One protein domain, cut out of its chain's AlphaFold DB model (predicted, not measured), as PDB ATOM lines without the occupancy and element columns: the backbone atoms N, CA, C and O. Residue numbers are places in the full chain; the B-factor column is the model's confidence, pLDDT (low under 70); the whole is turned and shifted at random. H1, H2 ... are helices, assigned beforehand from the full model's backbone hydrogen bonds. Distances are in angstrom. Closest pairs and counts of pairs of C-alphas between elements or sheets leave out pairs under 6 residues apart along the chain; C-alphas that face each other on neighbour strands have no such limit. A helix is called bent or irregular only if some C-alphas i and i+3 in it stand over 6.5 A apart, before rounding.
ATOM      1  N   LEU A   9     122.423 162.869 184.829       58.25
ATOM      2  CA  LEU A   9     123.295 161.799 185.323       58.25
ATOM      3  C   LEU A   9     124.471 162.364 186.128       58.25
ATOM      4  O   LEU A   9     124.694 161.953 187.272       58.25
ATOM      5  N   ARG A  10     125.146 163.398 185.613       64.19
ATOM      6  CA  ARG A  10     126.242 164.062 186.340       64.19
ATOM      7  C   ARG A  10     125.785 164.757 187.620       64.19
ATOM      8  O   ARG A  10     126.517 164.772 188.613       64.19
ATOM      9  N   LEU A  11     124.567 165.302 187.630       67.75
ATOM     10  CA  LEU A  11     123.985 165.913 188.826       67.75
ATOM     11  C   LEU A  11     123.746 164.865 189.925       67.75
ATOM     12  O   LEU A  11     124.044 165.103 191.097       67.75
ATOM     13  N   ARG A  12     123.252 163.683 189.536       67.00
ATOM     14  CA  ARG A  12     123.001 162.553 190.438       67.00
ATOM     15  C   ARG A  12     124.294 162.002 191.044       67.00
ATOM     16  O   ARG A  12     124.321 161.753 192.252       67.00
ATOM     17  N   ALA A  13     125.353 161.854 190.246       68.12
ATOM     18  CA  ALA A  13     126.665 161.411 190.722       68.12
ATOM     19  C   ALA A  13     127.273 162.405 191.726       68.12
ATOM     20  O   ALA A  13     127.752 162.013 192.788       68.12
ATOM     21  N   LEU A  14     127.172 163.710 191.446       75.56
ATOM     22  CA  LEU A  14     127.658 164.766 192.338       75.56
ATOM     23  C   LEU A  14     126.940 164.763 193.689       75.56
ATOM     24  O   LEU A  14     127.593 164.821 194.734       75.56
ATOM     25  N   ILE A  15     125.607 164.682 193.672       74.44
ATOM     26  CA  ILE A  15     124.795 164.643 194.893       74.44
ATOM     27  C   ILE A  15     125.098 163.364 195.682       74.44
ATOM     28  O   ILE A  15     125.314 163.441 196.888       74.44
ATOM     29  N   SER A  16     125.193 162.210 195.017       71.50
ATOM     30  CA  SER A  16     125.499 160.931 195.675       71.50
ATOM     31  C   SER A  16     126.881 160.945 196.335       71.50
ATOM     32  O   SER A  16     126.992 160.599 197.510       71.50
ATOM     33  N   ALA A  17     127.907 161.443 195.638       74.00
ATOM     34  CA  ALA A  17     129.258 161.590 196.177       74.00
ATOM     35  C   ALA A  17     129.295 162.513 197.401       74.00
ATOM     36  O   ALA A  17     129.959 162.234 198.400       74.00
ATOM     37  N   ALA A  18     128.568 163.630 197.337       75.94
ATOM     38  CA  ALA A  18     128.523 164.582 198.432       75.94
ATOM     39  C   ALA A  18     127.723 164.046 199.635       75.94
ATOM     40  O   ALA A  18     128.101 164.305 200.777       75.94
ATOM     41  N   LEU A  19     126.678 163.249 199.409       79.00
ATOM     42  CA  LEU A  19     125.943 162.575 200.481       79.00
ATOM     43  C   LEU A  19     126.779 161.474 201.150       79.00
ATOM     44  O   LEU A  19     126.816 161.414 202.376       79.00
ATOM     45  N   GLN A  20     127.504 160.657 200.379       75.88
ATOM     46  CA  GLN A  20     128.404 159.626 200.920       75.88
ATOM     47  C   GLN A  20     129.545 160.220 201.757       75.88
ATOM     48  O   GLN A  20     129.919 159.656 202.780       75.88
ATOM     49  N   ALA A  21     130.063 161.387 201.366       79.00
ATOM     50  CA  ALA A  21     131.081 162.113 202.126       79.00
ATOM     51  C   ALA A  21     130.532 162.834 203.380       79.00
ATOM     52  O   ALA A  21     131.274 163.561 204.037       79.00
ATOM     53  N   GLY A  22     129.238 162.684 203.702       81.00
ATOM     54  CA  GLY A  22     128.596 163.346 204.843       81.00
ATOM     55  C   GLY A  22     128.537 164.871 204.709       81.00
ATOM     56  O   GLY A  22     128.478 165.585 205.710       81.00
ATOM     57  N   THR A  23     128.596 165.392 203.481       85.44
ATOM     58  CA  THR A  23     128.691 166.836 203.247       85.44
ATOM     59  C   THR A  23     127.342 167.513 203.515       85.44
ATOM     60  O   THR A  23     126.305 167.078 203.019       85.44
ATOM     61  N   GLY A  24     127.341 168.610 204.278       85.56
ATOM     62  CA  GLY A  24     126.124 169.384 204.550       85.56
ATOM     63  C   GLY A  24     125.550 170.057 203.296       85.56
ATOM     64  O   GLY A  24     126.288 170.410 202.377       85.56
ATOM     65  N   ILE A  25     124.234 170.299 203.284       83.44
ATOM     66  CA  ILE A  25     123.479 170.878 202.152       83.44
ATOM     67  C   ILE A  25     124.153 172.119 201.519       83.44
ATOM     68  O   ILE A  25     124.253 172.158 200.293       83.44
ATOM     69  N   PRO A  26     124.683 173.104 202.281       85.50
ATOM     70  CA  PRO A  26     125.343 174.272 201.686       85.50
ATOM     71  C   PRO A  26     126.586 173.923 200.854       85.50
ATOM     72  O   PRO A  26     126.831 174.535 199.820       85.50
ATOM     73  N   ALA A  27     127.347 172.908 201.271       82.31
ATOM     74  CA  ALA A  27     128.529 172.444 200.552       82.31
ATOM     75  C   ALA A  27     128.164 171.619 199.306       82.31
ATOM     76  O   ALA A  27     128.885 171.664 198.313       82.31
ATOM     77  N   ILE A  28     127.029 170.909 199.327       82.25
ATOM     78  CA  ILE A  28     126.475 170.256 198.130       82.25
ATOM     79  C   ILE A  28     126.115 171.321 197.086       82.25
ATOM     80  O   ILE A  28     126.516 171.202 195.932       82.25
ATOM     81  N   ILE A  29     125.427 172.390 197.501       83.12
ATOM     82  CA  ILE A  29     125.065 173.510 196.617       83.12
ATOM     83  C   ILE A  29     126.320 174.194 196.057       83.12
ATOM     84  O   ILE A  29     126.370 174.456 194.857       83.12
ATOM     85  N   ALA A  30     127.348 174.419 196.882       82.25
ATOM     86  CA  ALA A  30     128.623 174.975 196.426       82.25
ATOM     87  C   ALA A  30     129.296 174.076 195.371       82.25
ATOM     88  O   ALA A  30     129.636 174.549 194.295       82.25
ATOM     89  N   LYS A  31     129.363 172.755 195.601       78.00
ATOM     90  CA  LYS A  31     129.878 171.799 194.603       78.00
ATOM     91  C   LYS A  31     129.055 171.783 193.314       78.00
ATOM     92  O   LYS A  31     129.619 171.617 192.237       78.00
ATOM     93  N   MET A  32     127.732 171.950 193.394       75.62
ATOM     94  CA  MET A  32     126.878 172.079 192.207       75.62
ATOM     95  C   MET A  32     127.192 173.367 191.436       75.62
ATOM     96  O   MET A  32     127.239 173.338 190.211       75.62
ATOM     97  N   GLN A  33     127.438 174.481 192.131       77.00
ATOM     98  CA  GLN A  33     127.859 175.743 191.517       77.00
ATOM     99  C   GLN A  33     129.247 175.624 190.872       77.00
ATOM    100  O   GLN A  33     129.406 176.045 189.726       77.00
ATOM    101  N   ASP A  34     130.198 174.966 191.538       75.75
ATOM    102  CA  ASP A  34     131.531 174.671 191.000       75.75
ATOM    103  C   ASP A  34     131.464 173.742 189.778       75.75
ATOM    104  O   ASP A  34     132.208 173.897 188.812       75.75
ATOM    105  N   ALA A  35     130.538 172.782 189.766       70.69
ATOM    106  CA  ALA A  35     130.302 171.949 188.590       70.69
ATOM    107  C   ALA A  35     129.649 172.732 187.444       70.69
ATOM    108  O   ALA A  35     129.965 172.514 186.274       70.69
ATOM    109  N   LEU A  36     128.755 173.677 187.756       66.12
ATOM    110  CA  LEU A  36     128.122 174.538 186.757       66.12
ATOM    111  C   LEU A  36     129.113 175.508 186.104       66.12
ATOM    112  O   LEU A  36     128.924 175.792 184.918       66.12
ATOM    113  N   SER A  37     130.128 175.970 186.844       67.38
ATOM    114  CA  SER A  37     131.227 176.820 186.365       67.38
ATOM    115  C   SER A  37     132.371 176.037 185.705       67.38
ATOM    116  O   SER A  37     133.322 176.646 185.223       67.38
ATOM    117  N   GLY A  38     132.278 174.702 185.651       61.62
ATOM    118  CA  GLY A  38     133.302 173.831 185.064       61.62
ATOM    119  C   GLY A  38     134.539 173.628 185.946       61.62
ATOM    120  O   GLY A  38     135.508 173.031 185.496       61.62
ATOM    121  N   VAL A  39     134.506 174.098 187.194       68.00
ATOM    122  CA  VAL A  39     135.605 173.998 188.168       68.00
ATOM    123  C   VAL A  39     135.642 172.619 188.837       68.00
ATOM    124  O   VAL A  39     136.709 172.145 189.223       68.00
ATOM    125  N   TYR A  40     134.494 171.945 188.954       60.91
ATOM    126  CA  TYR A  40     134.381 170.631 189.588       60.91
ATOM    127  C   TYR A  40     133.753 169.580 188.663       60.91
ATOM    128  O   TYR A  40     132.715 169.799 188.038       60.91
ATOM    129  N   HIS A  41     134.354 168.392 188.618       63.78
ATOM    130  CA  HIS A  41     133.810 167.226 187.921       63.78
ATOM    131  C   HIS A  41     133.698 166.069 188.912       63.78
ATOM    132  O   HIS A  41     134.710 165.575 189.410       63.78
ATOM    133  N   ALA A  42     132.471 165.641 189.218       66.19
ATOM    134  CA  ALA A  42     132.253 164.463 190.047       66.19
ATOM    135  C   ALA A  42     132.719 163.212 189.281       66.19
ATOM    136  O   ALA A  42     132.230 162.947 188.187       66.19
ATOM    137  N   ARG A  43     133.676 162.470 189.850       67.94
ATOM    138  CA  ARG A  43     134.247 161.237 189.276       67.94
ATOM    139  C   ARG A  43     133.852 160.028 190.122       67.94
ATOM    140  O   ARG A  43     134.699 159.398 190.741       67.94
ATOM    141  N   GLN A  44     132.554 159.774 190.222       73.25
ATOM    142  CA  GLN A  44     132.038 158.526 190.776       73.25
ATOM    143  C   GLN A  44     131.168 157.878 189.715       73.25
ATOM    144  O   GLN A  44     130.264 158.528 189.193       73.25
ATOM    145  N   TYR A  45     131.469 156.620 189.417       81.50
ATOM    146  CA  TYR A  45     130.815 155.856 188.369       81.50
ATOM    147  C   TYR A  45     130.176 154.614 188.969       81.50
ATOM    148  O   TYR A  45     130.781 153.922 189.791       81.50
ATOM    149  N   THR A  46     128.946 154.347 188.559       85.12
ATOM    150  CA  THR A  46     128.233 153.108 188.867       85.12
ATOM    151  C   THR A  46     128.808 151.945 188.061       85.12
ATOM    152  O   THR A  46     129.374 152.155 186.990       85.12
ATOM    153  N   ASP A  47     128.619 150.708 188.525       85.19
ATOM    154  CA  ASP A  47     129.069 149.523 187.777       85.19
ATOM    155  C   ASP A  47     128.407 149.431 186.394       85.19
ATOM    156  O   ASP A  47     129.027 148.998 185.433       85.19
ATOM    157  N   HIS A  48     127.180 149.942 186.245       87.00
ATOM    158  CA  HIS A  48     126.517 150.091 184.945       87.00
ATOM    159  C   HIS A  48     127.230 151.047 183.996       87.00
ATOM    160  O   HIS A  48     127.490 150.697 182.850       87.00
ATOM    161  N   GLU A  49     127.639 152.220 184.471       87.44
ATOM    162  CA  GLU A  49     128.428 153.144 183.652       87.44
ATOM    163  C   GLU A  49     129.805 152.561 183.305       87.44
ATOM    164  O   GLU A  49     130.307 152.803 182.206       87.44
ATOM    165  N   LYS A  50     130.401 151.769 184.208       89.94
ATOM    166  CA  LYS A  50     131.664 151.058 183.952       89.94
ATOM    167  C   LYS A  50     131.501 149.977 182.890       89.94
ATOM    168  O   LYS A  50     132.298 149.962 181.958       89.94
ATOM    169  N   HIS A  51     130.459 149.150 182.962       89.94
ATOM    170  CA  HIS A  51     130.175 148.139 181.942       89.94
ATOM    171  C   HIS A  51     129.867 148.764 180.578       89.94
ATOM    172  O   HIS A  51     130.429 148.325 179.581       89.94
ATOM    173  N   ILE A  52     129.075 149.841 180.503       90.56
ATOM    174  CA  ILE A  52     128.831 150.537 179.224       90.56
ATOM    175  C   ILE A  52     130.136 151.105 178.653       90.56
ATOM    176  O   ILE A  52     130.385 151.002 177.453       90.56
ATOM    177  N   ALA A  53     130.985 151.701 179.492       91.31
ATOM    178  CA  ALA A  53     132.263 152.240 179.041       91.31
ATOM    179  C   ALA A  53     133.242 151.135 178.605       91.31
ATOM    180  O   ALA A  53     133.951 151.316 177.614       91.31
ATOM    181  N   LEU A  54     133.242 149.988 179.291       91.19
ATOM    182  CA  LEU A  54     133.988 148.789 178.913       91.19
ATOM    183  C   LEU A  54     133.513 148.250 177.562       91.19
ATOM    184  O   LEU A  54     134.335 148.051 176.672       91.19
ATOM    185  N   LEU A  55     132.200 148.097 177.365       89.44
ATOM    186  CA  LEU A  55     131.615 147.686 176.085       89.44
ATOM    187  C   LEU A  55     131.952 148.689 174.975       89.44
ATOM    188  O   LEU A  55     132.308 148.296 173.870       89.44
ATOM    189  N   GLY A  56     131.911 149.989 175.272       89.50
ATOM    190  CA  GLY A  56     132.315 151.039 174.341       89.50
ATOM    191  C   GLY A  56     133.787 150.946 173.932       89.50
ATOM    192  O   GLY A  56     134.106 151.188 172.769       89.50
ATOM    193  N   LEU A  57     134.672 150.575 174.864       89.00
ATOM    194  CA  LEU A  57     136.092 150.351 174.594       89.00
ATOM    195  C   LEU A  57     136.330 149.075 173.781       89.00
ATOM    196  O   LEU A  57     137.090 149.129 172.818       89.00
ATOM    197  N   CYS A  58     135.699 147.963 174.154       85.38
ATOM    198  CA  CYS A  58     135.969 146.656 173.556       85.38
ATOM    199  C   CYS A  58     135.253 146.460 172.212       85.38
ATOM    200  O   CYS A  58     135.817 145.863 171.316       85.38
ATOM    201  N   LEU A  59     134.037 146.986 172.024       83.38
ATOM    202  CA  LEU A  59     133.293 146.845 170.758       83.38
ATOM    203  C   LEU A  59     133.564 147.991 169.779       83.38
ATOM    204  O   LEU A  59     133.538 147.811 168.564       83.38
ATOM    205  N   GLY A  60     133.743 149.204 170.305       82.19
ATOM    206  CA  GLY A  60     133.878 150.425 169.511       82.19
ATOM    207  C   GLY A  60     135.293 151.002 169.489       82.19
ATOM    208  O   GLY A  60     135.519 152.061 168.888       82.19
ATOM    209  N   GLY A  61     136.237 150.356 170.172       85.25
ATOM    210  CA  GLY A  61     137.610 150.811 170.308       85.25
ATOM    211  C   GLY A  61     137.766 152.091 171.139       85.25
ATOM    212  O   GLY A  61     136.828 152.680 171.688       85.25
ATOM    213  N   ARG A  62     139.006 152.589 171.181       87.31
ATOM    214  CA  ARG A  62     139.375 153.794 171.945       87.31
ATOM    215  C   ARG A  62     138.586 155.036 171.535       87.31
ATOM    216  O   ARG A  62     138.267 155.858 172.389       87.31
ATOM    217  N   THR A  63     138.268 155.174 170.248       88.56
ATOM    218  CA  THR A  63     137.506 156.315 169.720       88.56
ATOM    219  C   THR A  63     136.103 156.361 170.313       88.56
ATOM    220  O   THR A  63     135.661 157.418 170.758       88.56
ATOM    221  N   THR A  64     135.419 155.218 170.385       89.19
ATOM    222  CA  THR A  64     134.071 155.146 170.960       89.19
ATOM    223  C   THR A  64     134.104 155.413 172.459       89.19
ATOM    224  O   THR A  64     133.337 156.246 172.939       89.19
ATOM    225  N   ALA A  65     135.048 154.814 173.193       89.62
ATOM    226  CA  ALA A  65     135.239 155.109 174.615       89.62
ATOM    227  C   ALA A  65     135.527 156.602 174.874       89.62
ATOM    228  O   ALA A  65     134.975 157.192 175.803       89.62
ATOM    229  N   TYR A  66     136.340 157.240 174.024       90.88
ATOM    230  CA  TYR A  66     136.609 158.675 174.102       90.88
ATOM    231  C   TYR A  66     135.335 159.500 173.895       90.88
ATOM    232  O   TYR A  66     135.045 160.384 174.703       90.88
ATOM    233  N   VAL A  67     134.555 159.197 172.851       90.06
ATOM    234  CA  VAL A  67     133.288 159.887 172.575       90.06
ATOM    235  C   VAL A  67     132.331 159.733 173.753       90.06
ATOM    236  O   VAL A  67     131.821 160.742 174.224       90.06
ATOM    237  N   LEU A  68     132.140 158.520 174.276       89.62
ATOM    238  CA  LEU A  68     131.235 158.256 175.399       89.62
ATOM    239  C   LEU A  68     131.659 158.960 176.696       89.62
ATOM    240  O   LEU A  68     130.811 159.474 177.428       89.62
ATOM    241  N   ASN A  69     132.961 159.039 176.974       89.06
ATOM    242  CA  ASN A  69     133.475 159.802 178.110       89.06
ATOM    243  C   ASN A  69     133.133 161.301 177.995       89.06
ATOM    244  O   ASN A  69     132.726 161.922 178.978       89.06
ATOM    245  N   HIS A  70     133.251 161.874 176.794       84.00
ATOM    246  CA  HIS A  70     133.016 163.302 176.569       84.00
ATOM    247  C   HIS A  70     131.530 163.654 176.431       84.00
ATOM    248  O   HIS A  70     131.116 164.700 176.929       84.00
ATOM    249  N   SER A  71     130.730 162.803 175.781       81.50
ATOM    250  CA  SER A  71     129.322 163.075 175.466       81.50
ATOM    251  C   SER A  71     128.353 162.603 176.546       81.50
ATOM    252  O   SER A  71     127.423 163.329 176.881       81.50
ATOM    253  N   ALA A  72     128.575 161.413 177.106       81.25
ATOM    254  CA  ALA A  72     127.699 160.789 178.100       81.25
ATOM    255  C   ALA A  72     128.290 160.830 179.518       81.25
ATOM    256  O   ALA A  72     127.670 160.360 180.468       81.25
ATOM    257  N   GLY A  73     129.496 161.385 179.676       81.44
ATOM    258  CA  GLY A  73     130.148 161.514 180.973       81.44
ATOM    259  C   GLY A  73     130.611 160.192 181.580       81.44
ATOM    260  O   GLY A  73     130.874 160.180 182.776       81.44
ATOM    261  N   LEU A  74     130.725 159.120 180.789       88.12
ATOM    262  CA  LEU A  74     131.169 157.794 181.233       88.12
ATOM    263  C   LEU A  74     132.642 157.775 181.694       88.12
ATOM    264  O   LEU A  74     133.378 158.723 181.406       88.12
ATOM    265  N   PRO A  75     133.109 156.722 182.395       88.94
ATOM    266  CA  PRO A  75     134.514 156.562 182.763       88.94
ATOM    267  C   PRO A  75     135.489 156.775 181.602       88.94
ATOM    268  O   PRO A  75     135.246 156.363 180.469       88.94
ATOM    269  N   SER A  76     136.631 157.401 181.896       89.25
ATOM    270  CA  SER A  76     137.742 157.457 180.941       89.25
ATOM    271  C   SER A  76     138.427 156.092 180.839       89.25
ATOM    272  O   SER A  76     138.354 155.292 181.769       89.25
ATOM    273  N   ILE A  77     139.177 155.850 179.762       88.62
ATOM    274  CA  ILE A  77     139.962 154.611 179.600       88.62
ATOM    275  C   ILE A  77     140.935 154.412 180.775       88.62
ATOM    276  O   ILE A  77     141.064 153.309 181.295       88.62
ATOM    277  N   GLN A  78     141.582 155.484 181.241       87.69
ATOM    278  CA  GLN A  78     142.473 155.416 182.405       87.69
ATOM    279  C   GLN A  78     141.714 155.042 183.680       87.69
ATOM    280  O   GLN A  78     142.208 154.253 184.476       87.69
ATOM    281  N   THR A  79     140.509 155.587 183.861       87.06
ATOM    282  CA  THR A  79     139.641 155.233 184.988       87.06
ATOM    283  C   THR A  79     139.214 153.772 184.915       87.06
ATOM    284  O   THR A  79     139.252 153.095 185.933       87.06
ATOM    285  N   LEU A  80     138.867 153.270 183.726       88.44
ATOM    286  CA  LEU A  80     138.539 151.857 183.537       88.44
ATOM    287  C   LEU A  80     139.715 150.963 183.925       88.44
ATOM    288  O   LEU A  80     139.539 150.106 184.773       88.44
ATOM    289  N   TYR A  81     140.921 151.202 183.408       87.06
ATOM    290  CA  TYR A  81     142.092 150.404 183.802       87.06
ATOM    291  C   TYR A  81     142.459 150.525 185.289       87.06
ATOM    292  O   TYR A  81     143.103 149.629 185.825       87.06
ATOM    293  N   ALA A  82     142.079 151.618 185.957       85.62
ATOM    294  CA  ALA A  82     142.328 151.806 187.384       85.62
ATOM    295  C   ALA A  82     141.266 151.150 188.285       85.62
ATOM    296  O   ALA A  82     141.583 150.753 189.404       85.62
ATOM    297  N   GLU A  83     140.011 151.073 187.832       83.06
ATOM    298  CA  GLU A  83     138.865 150.644 188.647       83.06
ATOM    299  C   GLU A  83     138.218 149.328 188.194       83.06
ATOM    300  O   GLU A  83     137.340 148.813 188.889       83.06
ATOM    301  N   GLN A  84     138.583 148.803 187.027       82.25
ATOM    302  CA  GLN A  84     138.103 147.532 186.492       82.25
ATOM    303  C   GLN A  84     139.268 146.570 186.312       82.25
ATOM    304  O   GLN A  84     140.364 146.949 185.896       82.25
TER     305      GLN A  84
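Overview. This is residues 9 to 84 of the 716 residues of an uncharacterized protein of Gymnopus androsaceus JB14 (UniProt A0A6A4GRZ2). Two separate helical lobes are joined by a single link: a helical hairpin of H1 and H2, and a lobe in which the bent helix H3 folds back on itself and the short H4 packs on both its arms. Residues 37 to 46 run between the lobes, whose helices stay apart. The printed part has 76 residues with four named helices, H1 to H4 in order, and no named strand; the class is all helix. It is only just compact, close to loose, with a radius of gyration of the C-alphas of 13.6 A, and elongated, spanning 42 by 23 by 17 A.

Along the chain. H1, residues 9 to 20, begins at C-alpha 9 (123.295, 161.799, 185.323) and is 16.6 A long. H2, residues 25 to 36, is 16.5 A long. H3, residues 47 to 71, was assigned as one helix by its hydrogen bonds but is bent: C-alphas 59 and 62 are 9.3 A apart. Its arms are H3a, residues 47 to 59, 17.7 A, and H3b, residues 62 to 71, 14.1 A. H4, residues 77 to 83, ends at C-alpha 83 (138.865, 150.644, 188.647).

Arrangement. H1 and H2 form a hairpin and touch, closest at the C-alphas of Ala 18 and Ile 28, 6.0 A, at a shallow tilt of 33 degrees, only just short of steep, opposite ways; H2 touches with residues 28 to 32 alone. H3a, with residues 53 to 57 alone, touches H3b, closest at the C-alphas of Leu 57 and Ala 65, 4.8 A, at a steep tilt of 39 degrees, opposite ways. H4 touches H3a at a steep tilt of 45 degrees, opposite ways, closest at the C-alphas of Lys 50 and Leu 80, 6.9 A. H3b and H4 only just touch, with 3 pairs of C-alphas within 8 A, the closest Ala 65 and Ile 77 at 6.9 A, about perpendicular at 84 degrees. In H1, H2, H3a, H3b and H4 every O i to N i+4 pair is within hydrogen-bond range.

Size, cuts and confidence. The two C-alphas farthest apart, those of Pro 26 and Leu 59, are 42.1 A apart. The printed part has no cut. The links H1 to H2 and H3 to H4 are tight; H2 to H3 is short. Mean pLDDT of the printed part is 80.7, with residues 9 to 13 and 36 to 43 under 70.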